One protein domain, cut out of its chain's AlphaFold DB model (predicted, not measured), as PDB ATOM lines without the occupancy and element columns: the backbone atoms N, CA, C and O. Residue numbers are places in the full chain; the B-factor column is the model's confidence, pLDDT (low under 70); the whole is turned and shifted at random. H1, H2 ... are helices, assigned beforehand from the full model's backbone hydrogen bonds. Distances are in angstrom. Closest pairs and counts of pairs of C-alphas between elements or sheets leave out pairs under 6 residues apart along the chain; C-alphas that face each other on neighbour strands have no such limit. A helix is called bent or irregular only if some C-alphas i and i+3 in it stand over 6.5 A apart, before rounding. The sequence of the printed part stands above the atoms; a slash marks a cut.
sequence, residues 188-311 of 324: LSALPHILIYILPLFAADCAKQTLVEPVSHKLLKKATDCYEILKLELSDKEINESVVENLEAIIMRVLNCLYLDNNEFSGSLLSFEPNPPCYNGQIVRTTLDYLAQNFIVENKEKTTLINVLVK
ATOM      1  N   LEU A 188      40.863  30.731  46.520       94.62
ATOM      2  CA  LEU A 188      41.062  30.353  45.121       94.62
ATOM      3  C   LEU A 188      41.629  28.928  44.992       94.62
ATOM      4  O   LEU A 188      41.172  28.162  44.146       94.62
ATOM      5  N   SER A 189      42.554  28.542  45.881       94.31
ATOM      6  CA  SER A 189      43.076  27.166  45.977       94.31
ATOM      7  C   SER A 189      41.987  26.151  46.342       94.31
ATOM      8  O   SER A 189      41.875  25.090  45.728       94.31
ATOM      9  N   ALA A 190      41.140  26.486  47.319       95.44
ATOM     10  CA  ALA A 190      40.066  25.609  47.779       95.44
ATOM     11  C   ALA A 190      38.840  25.602  46.847       95.44
ATOM     12  O   ALA A 190      37.985  24.723  46.957       95.44
ATOM     13  N   LEU A 191      38.737  26.551  45.915       94.75
ATOM     14  CA  LEU A 191      37.542  26.782  45.110       94.75
ATOM     15  C   LEU A 191      37.054  25.540  44.341       94.75
ATOM     16  O   LEU A 191      35.856  25.263  44.416       94.75
ATOM     17  N   PRO A 192      37.910  24.720  43.696       93.44
ATOM     18  CA  PRO A 192      37.455  23.487  43.052       93.44
ATOM     19  C   PRO A 192      36.766  22.515  44.017       93.44
ATOM     20  O   PRO A 192      35.860  21.792  43.612       93.44
ATOM     21  N   HIS A 193      37.168  22.503  45.294       94.00
ATOM     22  CA  HIS A 193      36.546  21.675  46.326       94.00
ATOM     23  C   HIS A 193      35.198  22.255  46.781       94.00
ATOM     24  O   HIS A 193      34.228  21.519  46.959       94.00
ATOM     25  N   ILE A 194      35.104  23.580  46.892       94.81
ATOM     26  CA  ILE A 194      33.863  24.280  47.252       94.81
ATOM     27  C   ILE A 194      32.813  24.148  46.141       94.81
ATOM     28  O   ILE A 194      31.639  23.902  46.414       94.81
ATOM     29  N   LEU A 195      33.226  24.245  44.877       93.31
ATOM     30  CA  LEU A 195      32.331  24.175  43.720       93.31
ATOM     31  C   LEU A 195      31.576  22.848  43.611       93.31
ATOM     32  O   LEU A 195      30.468  22.830  43.080       93.31
ATOM     33  N   ILE A 196      32.108  21.756  44.161       93.31
ATOM     34  CA  ILE A 196      31.421  20.454  44.189       93.31
ATOM     35  C   ILE A 196      30.160  20.508  45.051       93.31
ATOM     36  O   ILE A 196      29.219  19.771  44.790       93.31
ATOM     37  N   TYR A 197      30.104  21.403  46.038       91.94
ATOM     38  CA  TYR A 197      28.908  21.618  46.846       91.94
ATOM     39  C   TYR A 197      27.861  22.498  46.151       91.94
ATOM     40  O   TYR A 197      26.689  22.452  46.523       91.94
ATOM     41  N   ILE A 198      28.264  23.299  45.158       92.88
ATOM     42  CA  ILE A 198      27.425  24.327  44.527       92.88
ATOM     43  C   ILE A 198      26.942  23.874  43.146       92.88
ATOM     44  O   ILE A 198      25.736  23.807  42.903       92.88
ATOM     45  N   LEU A 199      27.875  23.528  42.251       91.44
ATOM     46  CA  LEU A 199      27.599  23.228  40.845       91.44
ATOM     47  C   LEU A 199      26.546  22.132  40.663       91.44
ATOM     48  O   LEU A 199      25.635  22.353  39.864       91.44
ATOM     49  N   PRO A 200      26.585  20.996  41.391       90.69
ATOM     50  CA  PRO A 200      25.590  19.957  41.177       90.69
ATOM     51  C   PRO A 200      24.173  20.396  41.530       90.69
ATOM     52  O   PRO A 200      23.214  20.031  40.852       90.69
ATOM     53  N   LEU A 201      24.035  21.230  42.561       89.69
ATOM     54  CA  LEU A 201      22.739  21.742  42.993       89.69
ATOM     55  C   LEU A 201      22.206  22.808  42.034       89.69
ATOM     56  O   LEU A 201      21.009  22.807  41.752       89.69
ATOM     57  N   PHE A 202      23.075  23.660  41.487       89.38
ATOM     58  CA  PHE A 202      22.693  24.653  40.478       89.38
ATOM     59  C   PHE A 202      22.343  23.999  39.140       89.38
ATOM     60  O   PHE A 202      21.297  24.301  38.573       89.38
ATOM     61  N   ALA A 203      23.152  23.046  38.669       87.00
ATOM     62  CA  ALA A 203      22.871  22.302  37.443       87.00
ATOM     63  C   ALA A 203      21.537  21.547  37.545       87.00
ATOM     64  O   ALA A 203      20.714  21.605  36.630       87.00
ATOM     65  N   ALA A 204      21.291  20.892  38.684       83.69
ATOM     66  CA  ALA A 204      20.023  20.228  38.943       83.69
ATOM     67  C   ALA A 204      18.851  21.217  38.988       83.69
ATOM     68  O   ALA A 204      17.804  20.911  38.430       83.69
ATOM     69  N   ASP A 205      19.009  22.398  39.600       83.25
ATOM     70  CA  ASP A 205      17.972  23.438  39.627       83.25
ATOM     71  C   ASP A 205      17.634  23.972  38.228       83.25
ATOM     72  O   ASP A 205      16.459  24.039  37.869       83.25
ATOM     73  N   CYS A 206      18.642  24.225  37.388       77.81
ATOM     74  CA  CYS A 206      18.437  24.576  35.981       77.81
ATOM     75  C   CYS A 206      17.681  23.474  35.218       77.81
ATOM     76  O   CYS A 206      16.835  23.767  34.373       77.81
ATOM     77  N   ALA A 207      17.949  22.206  35.542       71.38
ATOM     78  CA  ALA A 207      17.304  21.052  34.926       71.38
ATOM     79  C   ALA A 207      15.968  20.642  35.566       71.38
ATOM     80  O   ALA A 207      15.294  19.772  35.018       71.38
ATOM     81  N   LYS A 208      15.524  21.251  36.680       60.91
ATOM     82  CA  LYS A 208      14.207  20.978  37.304       60.91
ATOM     83  C   LYS A 208      13.017  21.260  36.388       60.91
ATOM     84  O   LYS A 208      11.907  20.852  36.710       60.91
ATOM     85  N   GLN A 209      13.222  21.877  35.225       50.91
ATOM     86  CA  GLN A 209      12.226  21.853  34.149       50.91
ATOM     87  C   GLN A 209      11.947  20.424  33.622       50.91
ATOM     88  O   GLN A 209      10.997  20.231  32.872       50.91
ATOM     89  N   THR A 210      12.750  19.417  33.990       45.59
ATOM     90  CA  THR A 210      12.745  18.068  33.393       45.59
ATOM     91  C   THR A 210      12.837  16.915  34.415       45.59
ATOM     92  O   THR A 210      12.648  15.761  34.034       45.59
ATOM     93  N   LEU A 211      13.106  17.176  35.702       52.53
ATOM     94  CA  LEU A 211      13.326  16.131  36.722       52.53
ATOM     95  C   LEU A 211      12.049  15.762  37.504       52.53
ATOM     96  O   LEU A 211      11.216  16.616  37.799       52.53
ATOM     97  N   VAL A 212      11.923  14.476  37.859       47.59
ATOM     98  CA  VAL A 212      10.759  13.886  38.556       47.59
ATOM     99  C   VAL A 212      10.829  14.069  40.080       47.59
ATOM    100  O   VAL A 212       9.790  14.119  40.734       47.59
ATOM    101  N   GLU A 213      12.027  14.237  40.650       54.12
ATOM    102  CA  GLU A 213      12.218  14.473  42.086       54.12
ATOM    103  C   GLU A 213      12.830  15.854  42.367       54.12
ATOM    104  O   GLU A 213      13.834  16.235  41.754       54.12
ATOM    105  N   PRO A 214      12.257  16.636  43.300       58.12
ATOM    106  CA  PRO A 214      12.771  17.957  43.619       58.12
ATOM    107  C   PRO A 214      14.060  17.864  44.445       58.12
ATOM    108  O   PRO A 214      14.097  17.241  45.505       58.12
ATOM    109  N   VAL A 215      15.105  18.579  44.014       62.22
ATOM    110  CA  VAL A 215      16.275  18.873  44.861       62.22
ATOM    111  C   VAL A 215      15.791  19.469  46.184       62.22
ATOM    112  O   VAL A 215      15.001  20.418  46.180       62.22
ATOM    113  N   SER A 216      16.289  18.950  47.309       71.69
ATOM    114  CA  SER A 216      15.959  19.467  48.640       71.69
ATOM    115  C   SER A 216      16.177  20.980  48.700       71.69
ATOM    116  O   SER A 216      17.303  21.465  48.574       71.69
ATOM    117  N   HIS A 217      15.098  21.736  48.928       77.19
ATOM    118  CA  HIS A 217      15.131  23.201  48.994       77.19
ATOM    119  C   HIS A 217      16.143  23.710  50.036       77.19
ATOM    120  O   HIS A 217      16.724  24.780  49.877       77.19
ATOM    121  N   LYS A 218      16.391  22.935  51.102       82.00
ATOM    122  CA  LYS A 218      17.404  23.264  52.114       82.00
ATOM    123  C   LYS A 218      18.824  23.210  51.547       82.00
ATOM    124  O   LYS A 218      19.608  24.111  51.823       82.00
ATOM    125  N   LEU A 219      19.143  22.178  50.761       83.50
ATOM    126  CA  LEU A 219      20.461  22.022  50.143       83.50
ATOM    127  C   LEU A 219      20.700  23.102  49.092       83.50
ATOM    128  O   LEU A 219      21.751  23.732  49.108       83.50
ATOM    129  N   LEU A 220      19.704  23.362  48.240       86.44
ATOM    130  CA  LEU A 220      19.806  24.420  47.237       86.44
ATOM    131  C   LEU A 220      20.027  25.785  47.892       86.44
ATOM    132  O   LEU A 220      20.961  26.481  47.520       86.44
ATOM    133  N   LYS A 221      19.236  26.126  48.919       87.75
ATOM    134  CA  LYS A 221      19.430  27.370  49.669       87.75
ATOM    135  C   LYS A 221      20.845  27.458  50.251       87.75
ATOM    136  O   LYS A 221      21.490  28.483  50.097       87.75
ATOM    137  N   LYS A 222      21.347  26.376  50.856       89.19
ATOM    138  CA  LYS A 222      22.709  26.319  51.405       89.19
ATOM    139  C   LYS A 222      23.776  26.570  50.328       89.19
ATOM    140  O   LYS A 222      24.733  27.290  50.589       89.19
ATOM    141  N   ALA A 223      23.613  26.013  49.128       90.94
ATOM    142  CA  ALA A 223      24.518  26.264  48.004       90.94
ATOM    143  C   ALA A 223      24.438  27.704  47.486       90.94
ATOM    144  O   ALA A 223      25.476  28.306  47.227       90.94
ATOM    145  N   THR A 224      23.232  28.268  47.376       90.69
ATOM    146  CA  THR A 224      23.037  29.674  47.001       90.69
ATOM    147  C   THR A 224      23.679  30.607  48.021       90.69
ATOM    148  O   THR A 224      24.476  31.455  47.638       90.69
ATOM    149  N   ASP A 225      23.421  30.402  49.315       93.06
ATOM    150  CA  ASP A 225      24.015  31.198  50.392       93.06
ATOM    151  C   ASP A 225      25.556  31.098  50.360       93.06
ATOM    152  O   ASP A 225      26.248  32.107  50.481       93.06
ATOM    153  N   CYS A 226      26.107  29.901  50.116       93.75
ATOM    154  CA  CYS A 226      27.551  29.713  49.952       93.75
ATOM    155  C   CYS A 226      28.111  30.485  48.751       93.75
ATOM    156  O   CYS A 226      29.186  31.074  48.850       93.75
ATOM    157  N   TYR A 227      27.409  30.464  47.617       92.81
ATOM    158  CA  TYR A 227      27.824  31.171  46.410       92.81
ATOM    159  C   TYR A 227      27.830  32.689  46.620       92.81
ATOM    160  O   TYR A 227      28.806  33.349  46.277       92.81
ATOM    161  N   GLU A 228      26.796  33.239  47.259       93.31
ATOM    162  CA  GLU A 228      26.739  34.669  47.586       93.31
ATOM    163  C   GLU A 228      27.867  35.085  48.537       93.31
ATOM    164  O   GLU A 228      28.473  36.140  48.353       93.31
ATOM    165  N   ILE A 229      28.211  34.238  49.512       93.94
ATOM    166  CA  ILE A 229      29.352  34.478  50.402       93.94
ATOM    167  C   ILE A 229      30.670  34.459  49.619       93.94
ATOM    168  O   ILE A 229      31.498  35.342  49.822       93.94
ATOM    169  N   LEU A 230      30.875  33.499  48.709       93.38
ATOM    170  CA  LEU A 230      32.072  33.465  47.857       93.38
ATOM    171  C   LEU A 230      32.221  34.743  47.029       93.38
ATOM    172  O   LEU A 230      33.331  35.259  46.904       93.38
ATOM    173  N   LYS A 231      31.109  35.276  46.514       92.44
ATOM    174  CA  LYS A 231      31.090  36.500  45.701       92.44
ATOM    175  C   LYS A 231      31.479  37.771  46.450       92.44
ATOM    176  O   LYS A 231      31.708  38.796  45.810       92.44
ATOM    177  N   LEU A 232      31.569  37.727  47.779       93.12
ATOM    178  CA  LEU A 232      32.113  38.838  48.561       93.12
ATOM    179  C   LEU A 232      33.631  38.990  48.374       93.12
ATOM    180  O   LEU A 232      34.129  40.103  48.512       93.12
ATOM    181  N   GLU A 233      34.340  37.903  48.054       93.00
ATOM    182  CA  GLU A 233      35.809  37.880  47.951       93.00
ATOM    183  C   GLU A 233      36.321  37.520  46.545       93.00
ATOM    184  O   GLU A 233      37.418  37.932  46.167       93.00
ATOM    185  N   LEU A 234      35.546  36.754  45.769       93.44
ATOM    186  CA  LEU A 234      35.903  36.289  44.428       93.44
ATOM    187  C   LEU A 234      34.934  36.845  43.380       93.44
ATOM    188  O   LEU A 234      33.717  36.851  43.566       93.44
ATOM    189  N   SER A 235      35.464  37.271  42.239       92.19
ATOM    190  CA  SER A 235      34.662  37.703  41.096       92.19
ATOM    191  C   SER A 235      34.103  36.518  40.302       92.19
ATOM    192  O   SER A 235      34.692  35.439  40.252       92.19
ATOM    193  N   ASP A 236      32.998  36.738  39.577       88.38
ATOM    194  CA  ASP A 236      32.438  35.719  38.673       88.38
ATOM    195  C   ASP A 236      33.463  35.269  37.604       88.38
ATOM    196  O   ASP A 236      33.423  34.134  37.133       88.38
ATOM    197  N   LYS A 237      34.404  36.147  37.222       88.56
ATOM    198  CA  LYS A 237      35.469  35.827  36.261       88.56
ATOM    199  C   LYS A 237      36.456  34.814  36.838       88.56
ATOM    200  O   LYS A 237      36.715  33.809  36.190       88.56
ATOM    201  N   GLU A 238      36.938  35.046  38.058       90.56
ATOM    202  CA  GLU A 238      37.869  34.140  38.751       90.56
ATOM    203  C   GLU A 238      37.231  32.777  39.020       90.56
ATOM    204  O   GLU A 238      37.879  31.743  38.869       90.56
ATOM    205  N   ILE A 239      35.935  32.762  39.357       90.50
ATOM    206  CA  ILE A 239      35.203  31.511  39.561       90.50
ATOM    207  C   ILE A 239      35.135  30.703  38.261       90.50
ATOM    208  O   ILE A 239      35.457  29.515  38.255       90.50
ATOM    209  N   ASN A 240      34.758  31.346  37.154       87.69
ATOM    210  CA  ASN A 240      34.680  30.683  35.853       87.69
ATOM    211  C   ASN A 240      36.057  30.217  35.353       87.69
ATOM    212  O   ASN A 240      36.174  29.106  34.838       87.69
ATOM    213  N   GLU A 241      37.103  31.027  35.535       89.38
ATOM    214  CA  GLU A 241      38.480  30.651  35.196       89.38
ATOM    215  C   GLU A 241      38.932  29.419  35.999       89.38
ATOM    216  O   GLU A 241      39.426  28.457  35.410       89.38
ATOM    217  N   SER A 242      38.651  29.371  37.307       89.25
ATOM    218  CA  SER A 242      38.977  28.213  38.152       89.25
ATOM    219  C   SER A 242      38.257  26.932  37.715       89.25
ATOM    220  O   SER A 242      38.871  25.860  37.724       89.25
ATOM    221  N   VAL A 243      36.990  27.018  37.278       87.50
ATOM    222  CA  VAL A 243      36.254  25.865  36.717       87.50
ATOM    223  C   VAL A 243      36.958  25.317  35.478       87.50
ATOM    224  O   VAL A 243      37.122  24.104  35.360       87.50
ATOM    225  N   VAL A 244      37.385  26.194  34.565       87.50
ATOM    226  CA  VAL A 244      38.067  25.795  33.324       87.50
ATOM    227  C   VAL A 244      39.429  25.170  33.623       87.50
ATOM    228  O   VAL A 244      39.748  24.110  33.084       87.50
ATOM    229  N   GLU A 245      40.215  25.786  34.506       89.06
ATOM    230  CA  GLU A 245      41.550  25.303  34.874       89.06
ATOM    231  C   GLU A 245      41.511  23.952  35.602       89.06
ATOM    232  O   GLU A 245      42.397  23.117  35.412       89.06
ATOM    233  N   ASN A 246      40.467  23.707  36.398       89.94
ATOM    234  CA  ASN A 246      40.342  22.524  37.250       89.94
ATOM    235  C   ASN A 246      39.267  21.540  36.768       89.94
ATOM    236  O   ASN A 246      38.814  20.688  37.537       89.94
ATOM    237  N   LEU A 247      38.861  21.614  35.498       89.06
ATOM    238  CA  LEU A 247      37.708  20.874  34.983       89.06
ATOM    239  C   LEU A 247      37.823  19.354  35.182       89.06
ATOM    240  O   LEU A 247      36.882  18.723  35.660       89.06
ATOM    241  N   GLU A 248      38.980  18.757  34.868       86.88
ATOM    242  CA  GLU A 248      39.215  17.313  35.051       86.88
ATOM    243  C   GLU A 248      39.073  16.907  36.530       86.88
ATOM    244  O   GLU A 248      38.420  15.917  36.868       86.88
ATOM    245  N   ALA A 249      39.640  17.720  37.421       88.06
ATOM    246  CA  ALA A 249      39.615  17.518  38.862       88.06
ATOM    247  C   ALA A 249      38.198  17.657  39.451       88.06
ATOM    248  O   ALA A 249      37.852  16.907  40.369       88.06
ATOM    249  N   ILE A 250      37.387  18.577  38.920       90.12
ATOM    250  CA  ILE A 250      35.982  18.772  39.302       90.12
ATOM    251  C   ILE A 250      35.136  17.589  38.824       90.12
ATOM    252  O   ILE A 250      34.397  17.025  39.625       90.12
ATOM    253  N   ILE A 251      35.281  17.155  37.565       90.06
ATOM    254  CA  ILE A 251      34.541  16.004  37.016       90.06
ATOM    255  C   ILE A 251      34.781  14.753  37.864       90.06
ATOM    256  O   ILE A 251      33.825  14.098  38.281       90.06
ATOM    257  N   MET A 252      36.045  14.440  38.169       88.94
ATOM    258  CA  MET A 252      36.383  13.273  38.990       88.94
ATOM    259  C   MET A 252      35.778  13.355  40.393       88.94
ATOM    260  O   MET A 252      35.295  12.354  40.917       88.94
ATOM    261  N   ARG A 253      35.758  14.542  41.003       89.31
ATOM    262  CA  ARG A 253      35.168  14.710  42.333       89.31
ATOM    263  C   ARG A 253      33.641  14.647  42.311       89.31
ATOM    264  O   ARG A 253      33.073  14.006  43.184       89.31
ATOM    265  N   VAL A 254      32.984  15.212  41.296       89.56
ATOM    266  CA  VAL A 254      31.530  15.071  41.092       89.56
ATOM    267  C   VAL A 254      31.145  13.597  40.930       89.56
ATOM    268  O   VAL A 254      30.145  13.163  41.494       89.56
ATOM    269  N   LEU A 255      31.960  12.808  40.219       89.12
ATOM    270  CA  LEU A 255      31.777  11.358  40.123       89.12
ATOM    271  C   LEU A 255      31.974  10.652  41.472       89.12
ATOM    272  O   LEU A 255      31.200   9.758  41.798       89.12
ATOM    273  N   ASN A 256      32.949  11.074  42.283       86.69
ATOM    274  CA  ASN A 256      33.156  10.529  43.633       86.69
ATOM    275  C   ASN A 256      32.003  10.849  44.601       86.69
ATOM    276  O   ASN A 256      31.846  10.156  45.604       86.69
ATOM    277  N   CYS A 257      31.192  11.868  44.307       87.31
ATOM    278  CA  CYS A 257      29.984  12.192  45.064       87.31
ATOM    279  C   CYS A 257      28.774  11.327  44.675       87.31
ATOM    280  O   CYS A 257      27.716  11.477  45.285       87.31
ATOM    281  N   LEU A 258      28.885  10.456  43.663       86.12
ATOM    282  CA  LEU A 258      27.788   9.585  43.253       86.12
ATOM    283  C   LEU A 258      27.428   8.612  44.377       86.12
ATOM    284  O   LEU A 258      28.207   7.735  44.745       86.12
ATOM    285  N   TYR A 259      26.201   8.736  44.857       81.00
ATOM    286  CA  TYR A 259      25.581   7.803  45.774       81.00
ATOM    287  C   TYR A 259      24.377   7.162  45.085       81.00
ATOM    288  O   TYR A 259      23.472   7.844  44.599       81.00
ATOM    289  N   LEU A 260      24.405   5.837  44.995       71.69
ATOM    290  CA  LEU A 260      23.318   5.043  44.444       71.69
ATOM    291  C   LEU A 260      22.517   4.501  45.620       71.69
ATOM    292  O   LEU A 260      23.039   3.710  46.403       71.69
ATOM    293  N   ASP A 261      21.263   4.931  45.755       60.22
ATOM    294  CA  ASP A 261      20.374   4.349  46.753       60.22
ATOM    295  C   ASP A 261      20.162   2.864  46.426       60.22
ATOM    296  O   ASP A 261      19.645   2.494  45.369       60.22
ATOM    297  N   ASN A 262      20.561   1.993  47.355       52.38
ATOM    298  CA  ASN A 262      20.570   0.534  47.186       52.38
ATOM    299  C   ASN A 262      19.174  -0.096  47.007       52.38
ATOM    300  O   ASN A 262      19.066  -1.309  46.809       52.38
ATOM    301  N   ASN A 263      18.107   0.706  47.024       49.19
ATOM    302  CA  ASN A 263      16.748   0.249  46.746       49.19
ATOM    303  C   ASN A 263      16.553  -0.213  45.291       49.19
ATOM    304  O   ASN A 263      15.599  -0.939  45.024       49.19
ATOM    305  N   GLU A 264      17.448   0.150  44.365       45.69
ATOM    306  CA  GLU A 264      17.311  -0.221  42.950       45.69
ATOM    307  C   GLU A 264      18.060  -1.503  42.542       45.69
ATOM    308  O   GLU A 264      17.716  -2.080  41.512       45.69
ATOM    309  N   PHE A 265      19.044  -1.998  43.317       44.94
ATOM    310  CA  PHE A 265      19.952  -3.045  42.807       44.94
ATOM    311  C   PHE A 265      20.117  -4.341  43.613       44.94
ATOM    312  O   PHE A 265      20.507  -5.331  43.001       44.94
ATOM    313  N   SER A 266      19.824  -4.428  44.918       37.19
ATOM    314  CA  SER A 266      19.685  -5.733  45.612       37.19
ATOM    315  C   SER A 266      19.381  -5.582  47.104       37.19
ATOM    316  O   SER A 266      20.003  -4.797  47.811       37.19
ATOM    317  N   GLY A 267      18.469  -6.407  47.620       39.62
ATOM    318  CA  GLY A 267      18.033  -6.404  49.021       39.62
ATOM    319  C   GLY A 267      19.028  -6.954  50.057       39.62
ATOM    320  O   GLY A 267      18.602  -7.696  50.938       39.62
ATOM    321  N   SER A 268      20.334  -6.661  49.981       46.03
ATOM    322  CA  SER A 268      21.272  -7.123  51.028       46.03
ATOM    323  C   SER A 268      22.663  -6.472  51.080       46.03
ATOM    324  O   SER A 268      23.540  -7.000  51.762       46.03
ATOM    325  N   LEU A 269      22.920  -5.354  50.396       48.06
ATOM    326  CA  LEU A 269      24.215  -4.674  50.518       48.06
ATOM    327  C   LEU A 269      24.130  -3.535  51.539       48.06
ATOM    328  O   LEU A 269      23.302  -2.636  51.426       48.06
ATOM    329  N   LEU A 270      24.984  -3.625  52.562       50.94
ATOM    330  CA  LEU A 270      25.173  -2.617  53.602       50.94
ATOM    331  C   LEU A 270      25.386  -1.242  52.942       50.94
ATOM    332  O   LEU A 270      26.328  -1.054  52.175       50.94
ATOM    333  N   SER A 271      24.484  -0.303  53.221       56.47
ATOM    334  CA  SER A 271      24.594   1.108  52.839       56.47
ATOM    335  C   SER A 271      25.698   1.746  53.685       56.47
ATOM    336  O   SER A 271      25.485   2.097  54.842       56.47
ATOM    337  N   PHE A 272      26.926   1.800  53.164       66.69
ATOM    338  CA  PHE A 272      27.990   2.543  53.835       66.69
ATOM    339  C   PHE A 272      27.674   4.034  53.764       66.69
ATOM    340  O   PHE A 272      27.359   4.547  52.692       66.69
ATOM    341  N   GLU A 273      27.803   4.734  54.889       71.50
ATOM    342  CA  GLU A 273      27.580   6.178  54.942       71.50
ATOM    343  C   GLU A 273      28.576   6.886  53.999       71.50
ATOM    344  O   GLU A 273      29.793   6.765  54.200       71.50
ATOM    345  N   PRO A 274      28.123   7.577  52.934       79.12
ATOM    346  CA  PRO A 274      29.017   8.207  51.966       79.12
ATOM    347  C   PRO A 274      29.735   9.420  52.575       79.12
ATOM    348  O   PRO A 274      29.307   9.985  53.578       79.12
ATOM    349  N   ASN A 275      30.854   9.832  51.972       83.06
ATOM    350  CA  ASN A 275      31.472  11.111  52.333       83.06
ATOM    351  C   ASN A 275      30.614  12.256  51.767       83.06
ATOM    352  O   ASN A 275      30.287  12.214  50.580       83.06
ATOM    353  N   PRO A 276      30.260  13.274  52.568       84.94
ATOM    354  CA  PRO A 276      29.626  14.479  52.043       84.94
ATOM    355  C   PRO A 276      30.568  15.253  51.093       84.94
ATOM    356  O   PRO A 276      31.781  15.237  51.312       84.94
ATOM    357  N   PRO A 277      30.038  15.928  50.051       87.94
ATOM    358  CA  PRO A 277      28.651  15.874  49.605       87.94
ATOM    359  C   PRO A 277      28.373  14.591  48.805       87.94
ATOM    360  O   PRO A 277      29.237  14.089  48.090       87.94
ATOM    361  N   CYS A 278      27.140  14.094  48.886       86.06
ATOM    362  CA  CYS A 278      26.678  12.928  48.137       86.06
ATOM    363  C   CYS A 278      25.423  13.269  47.324       86.06
ATOM    364  O   CYS A 278      24.506  13.933  47.817       86.06
ATOM    365  N   TYR A 279      25.375  12.805  46.079       86.50
ATOM    366  CA  TYR A 279      24.330  13.123  45.112       86.50
ATOM    367  C   TYR A 279      23.842  11.863  44.407       86.50
ATOM    368  O   TYR A 279      24.620  10.955  44.127       86.50
ATOM    369  N   ASN A 280      22.555  11.828  44.064       84.62
ATOM    370  CA  ASN A 280      22.007  10.739  43.266       84.62
ATOM    371  C   ASN A 280      22.530  10.778  41.814       84.62
ATOM    372  O   ASN A 280      23.057  11.789  41.333       84.62
ATOM    373  N   GLY A 281      22.336   9.677  41.085       83.38
ATOM    374  CA  GLY A 281      22.787   9.560  39.695       83.38
ATOM    375  C   GLY A 281      22.206  10.614  38.749       83.38
ATOM    376  O   GLY A 281      22.878  11.016  37.799       83.38
ATOM    377  N   GLN A 282      20.994  11.113  39.015       83.62
ATOM    378  CA  GLN A 282      20.354  12.139  38.187       83.62
ATOM    379  C   GLN A 282      21.047  13.500  38.318       83.62
ATOM    380  O   GLN A 282      21.345  14.133  37.302       83.62
ATOM    381  N   ILE A 283      21.345  13.932  39.547       86.38
ATOM    382  CA  ILE A 283      22.069  15.180  39.819       86.38
ATOM    383  C   ILE A 283      23.471  15.105  39.213       86.38
ATOM    384  O   ILE A 283      23.869  16.010  38.481       86.38
ATOM    385  N   VAL A 284      24.194  14.002  39.442       88.19
ATOM    386  CA  VAL A 284      25.542  13.802  38.882       88.19
ATOM    387  C   VAL A 284      25.514  13.885  37.356       88.19
ATOM    388  O   VAL A 284      26.264  14.666  36.775       88.19
ATOM    389  N   ARG A 285      24.605  13.156  36.697       86.50
ATOM    390  CA  ARG A 285      24.473  13.179  35.233       86.50
ATOM    391  C   ARG A 285      24.180  14.580  34.702       86.50
ATOM    392  O   ARG A 285      24.863  15.040  33.797       86.50
ATOM    393  N   THR A 286      23.212  15.263  35.304       87.00
ATOM    394  CA  THR A 286      22.833  16.631  34.920       87.00
ATOM    395  C   THR A 286      24.008  17.595  35.050       87.00
ATOM    396  O   THR A 286      24.221  18.449  34.194       87.00
ATOM    397  N   THR A 287      24.805  17.438  36.107       89.62
ATOM    398  CA  THR A 287      26.004  18.252  36.331       89.62
ATOM    399  C   THR A 287      27.035  18.027  35.235       89.62
ATOM    400  O   THR A 287      27.606  18.986  34.726       89.62
ATOM    401  N   LEU A 288      27.263  16.774  34.835       89.88
ATOM    402  CA  LEU A 288      28.190  16.451  33.749       89.88
ATOM    403  C   LEU A 288      27.700  16.994  32.403       89.88
ATOM    404  O   LEU A 288      28.505  17.539  31.650       89.88
ATOM    405  N   ASP A 289      26.397  16.908  32.125       86.69
ATOM    406  CA  ASP A 289      25.794  17.490  30.922       86.69
ATOM    407  C   ASP A 289      25.944  19.022  30.917       86.69
ATOM    408  O   ASP A 289      26.343  19.602  29.906       86.69
ATOM    409  N   TYR A 290      25.710  19.674  32.062       85.38
ATOM    410  CA  TYR A 290      25.928  21.110  32.242       85.38
ATOM    411  C   TYR A 290      27.394  21.497  32.006       85.38
ATOM    412  O   TYR A 290      27.673  22.419  31.236       85.38
ATOM    413  N   LEU A 291      28.343  20.774  32.607       87.06
ATOM    414  CA  LEU A 291      29.773  21.028  32.426       87.06
ATOM    415  C   LEU A 291      30.206  20.823  30.969       87.06
ATOM    416  O   LEU A 291      30.972  21.622  30.427       87.06
ATOM    417  N   ALA A 292      29.678  19.790  30.312       83.62
ATOM    418  CA  ALA A 292      29.967  19.522  28.913       83.62
ATOM    419  C   ALA A 292      29.471  20.647  27.997       83.62
ATOM    420  O   ALA A 292      30.217  21.117  27.138       83.62
ATOM    421  N   GLN A 293      28.242  21.112  28.201       80.50
ATOM    422  CA  GLN A 293      27.638  22.148  27.363       80.50
ATOM    423  C   GLN A 293      28.296  23.519  27.546       80.50
ATOM    424  O   GLN A 293      28.493  24.217  26.557       80.50
ATOM    425  N   ASN A 294      28.656  23.886  28.781       77.25
ATOM    426  CA  ASN A 294      29.113  25.241  29.098       77.25
ATOM    427  C   ASN A 294      30.639  25.400  29.068       77.25
ATOM    428  O   ASN A 294      31.120  26.472  28.733       77.25
ATOM    429  N   PHE A 295      31.415  24.355  29.379       73.88
ATOM    430  CA  PHE A 295      32.872  24.491  29.544       73.88
ATOM    431  C   PHE A 295      33.693  23.623  28.582       73.88
ATOM    432  O   PHE A 295      34.818  23.992  28.237       73.88
ATOM    433  N   ILE A 296      33.146  22.496  28.103       68.25
ATOM    434  CA  ILE A 296      33.839  21.609  27.147       68.25
ATOM    435  C   ILE A 296      33.622  22.072  25.699       68.25
ATOM    436  O   ILE A 296      34.562  22.080  24.905       68.25
ATOM    437  N   VAL A 297      32.400  22.477  25.338       57.41
ATOM    438  CA  VAL A 297      32.062  22.869  23.954       57.41
ATOM    439  C   VAL A 297      32.678  24.215  23.547       57.41
ATOM    440  O   VAL A 297      32.976  24.400  22.366       57.41
ATOM    441  N   GLU A 298      32.925  25.127  24.490       51.66
ATOM    442  CA  GLU A 298      33.657  26.376  24.222       51.66
ATOM    443  C   GLU A 298      35.177  26.144  24.090       51.66
ATOM    444  O   GLU A 298      35.828  26.772  23.257       51.66
ATOM    445  N   ASN A 299      35.733  25.152  24.799       51.28
ATOM    446  CA  ASN A 299      37.146  24.747  24.742       51.28
ATOM    447  C   ASN A 299      37.380  23.549  23.797       51.28
ATOM    448  O   ASN A 299      37.913  22.511  24.200       51.28
ATOM    449  N   LYS A 300      37.002  23.690  22.518       47.69
ATOM    450  CA  LYS A 300      36.993  22.608  21.502       47.69
ATOM    451  C   LYS A 300      38.301  21.829  21.287       47.69
ATOM    452  O   LYS A 300      38.275  20.836  20.563       47.69
ATOM    453  N   GLU A 301      39.428  22.219  21.875       49.84
ATOM    454  CA  GLU A 301      40.726  21.611  21.565       49.84
ATOM    455  C   GLU A 301      41.261  20.584  22.577       49.84
ATOM    456  O   GLU A 301      42.242  19.924  22.236       49.84
ATOM    457  N   LYS A 302      40.690  20.388  23.785       46.44
ATOM    458  CA  LYS A 302      41.413  19.576  24.802       46.44
ATOM    459  C   LYS A 302      40.746  18.393  25.502       46.44
ATOM    460  O   LYS A 302      41.506  17.511  25.896       46.44
ATOM    461  N   THR A 303      39.430  18.242  25.628       48.69
ATOM    462  CA  THR A 303      38.926  17.157  26.508       48.69
ATOM    463  C   THR A 303      37.528  16.654  26.153       48.69
ATOM    464  O   THR A 303      36.523  17.088  26.700       48.69
ATOM    465  N   THR A 304      37.435  15.638  25.294       52.19
ATOM    466  CA  THR A 304      36.260  14.753  25.303       52.19
ATOM    467  C   THR A 304      36.236  13.950  26.608       52.19
ATOM    468  O   THR A 304      37.277  13.477  27.060       52.19
ATOM    469  N   LEU A 305      35.046  13.746  27.191       49.09
ATOM    470  CA  LEU A 305      34.812  12.969  28.426       49.09
ATOM    471  C   LEU A 305      35.524  11.597  28.413       49.09
ATOM    472  O   LEU A 305      36.032  11.123  29.426       49.09
ATOM    473  N   ILE A 306      35.621  10.997  27.222       50.97
ATOM    474  CA  ILE A 306      36.318   9.734  26.954       50.97
ATOM    475  C   ILE A 306      37.829   9.857  27.216       50.97
ATOM    476  O   ILE A 306      38.405   8.976  27.843       50.97
ATOM    477  N   ASN A 307      38.475  10.958  26.823       49.72
ATOM    478  CA  ASN A 307      39.905  11.175  27.070       49.72
ATOM    479  C   ASN A 307      40.220  11.417  28.556       49.72
ATOM    480  O   ASN A 307      41.331  11.119  28.986       49.72
ATOM    481  N   VAL A 308      39.264  11.924  29.344       50.53
ATOM    482  CA  VAL A 308      39.418  12.118  30.799       50.53
ATOM    483  C   VAL A 308      39.289  10.784  31.540       50.53
ATOM    484  O   VAL A 308      40.132  10.460  32.372       50.53
ATOM    485  N   LEU A 309      38.303   9.955  31.179       42.59
ATOM    486  CA  LEU A 309      38.135   8.617  31.761       42.59
ATOM    487  C   LEU A 309      39.282   7.663  31.385       42.59
ATOM    488  O   LEU A 309      39.697   6.858  32.211       42.59
ATOM    489  N   VAL A 310      39.837   7.789  30.175       45.03
ATOM    490  CA  VAL A 310      40.991   6.994  29.711       45.03
ATOM    491  C   VAL A 310      42.306   7.411  30.388       45.03
ATOM    492  O   VAL A 310      43.217   6.594  30.504       45.03
ATOM    493  N   LYS A 311      42.422   8.656  30.871       40.16
ATOM    494  CA  LYS A 311      43.595   9.128  31.627       40.16
ATOM    495  C   LYS A 311      43.569   8.754  33.110       40.16
ATOM    496  O   LYS A 311      44.602   8.884  33.764       40.16
TER     497      LYS A 311
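What this domain is: This is residues 188 to 311 of the 324 residues of an uncharacterized protein of Biomphalaria glabrata (UniProt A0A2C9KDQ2). A long kinked helix, H1, runs through the middle, with H2 packed on one side of it and the side-by-side antiparallel pair H4 and H5 crossing its other side. H3 packs on residues 188 to 192 of H1, H6 sits beyond H4 as a loosely attached end piece, and residues 264 to 269 stick out from the body at the tip of a long loop. The printed part has 124 residues with six named helices, H1 to H6 in order along the chain, and no named strand; the class is all helix. The whole is compact, with a radius of gyration of the C-alphas of 15.3 A, and spans 47 by 36 by 29 A.

How they stand to each other: Start at the hub, H1, residues 188 to 207, which has a kink of 46 degrees near residue 195 and is irregular, with C-alphas 189 and 192 standing 7.3 A apart. H2, residues 217 to 230, touches residues 197 to 205 of H1 at a steep tilt of 40 degrees, opposite ways, a helical hairpin; look at the closest C-alphas, Ile 198 and Ala 223, 4.9 A apart. H5, residues 281 to 296, touches residues 199 to 207 of H1, closest at the C-alphas of Pro 200 and Thr 287, 5.2 A, at a steep tilt of 69.8 degrees, only just short of about perpendicular. H4, residues 247 to 256, touches residues 192 to 200 of H1 at a steep tilt of 67 degrees; the closest C-alphas are those of Pro 192 and Ile 250, 6.2 A. H4 and H5 form a second helical hairpin, opposite ways at a shallow tilt of 4 degrees, closest at the C-alphas of Val 254 and Val 284, 6.5 A. H3, residues 236 to 245, is about perpendicular to H1 at 81 degrees and touches it, closest at the C-alphas of Pro 192 and Val 243, 6.9 A. H6, residues 305 to 311, is close to H4 but not clearly touching, with the C-alphas of Glu 248 and Val 308 6.7 A apart. Every O i to N i+4 pair is within hydrogen-bond range in H2, H3, H4, H5 and H6; in H1, 9 of 16 are.

Where its parts are: Find C-alpha 188 at (41.062, 30.353, 45.121); from there H1 runs 27.5 A to C-alpha 207. H2 is 19.8 A long, H3 14.4 A, H4 14.2 A. H5 begins at C-alpha 281, (22.787, 9.560, 39.695), and runs 20.6 A. H6, 10.1 A, ends at C-alpha 311, (43.595, 9.128, 31.627).

The domain as a whole: The C-alphas of Ser 235 and Ser 268 are the two farthest apart, 47.8 A. The printed part has no cut, and the link from H4 to H5, residues 257 to 280, is long. Confidence is under 70 at residues 208 to 215, 261 to 272 and 296 to 311.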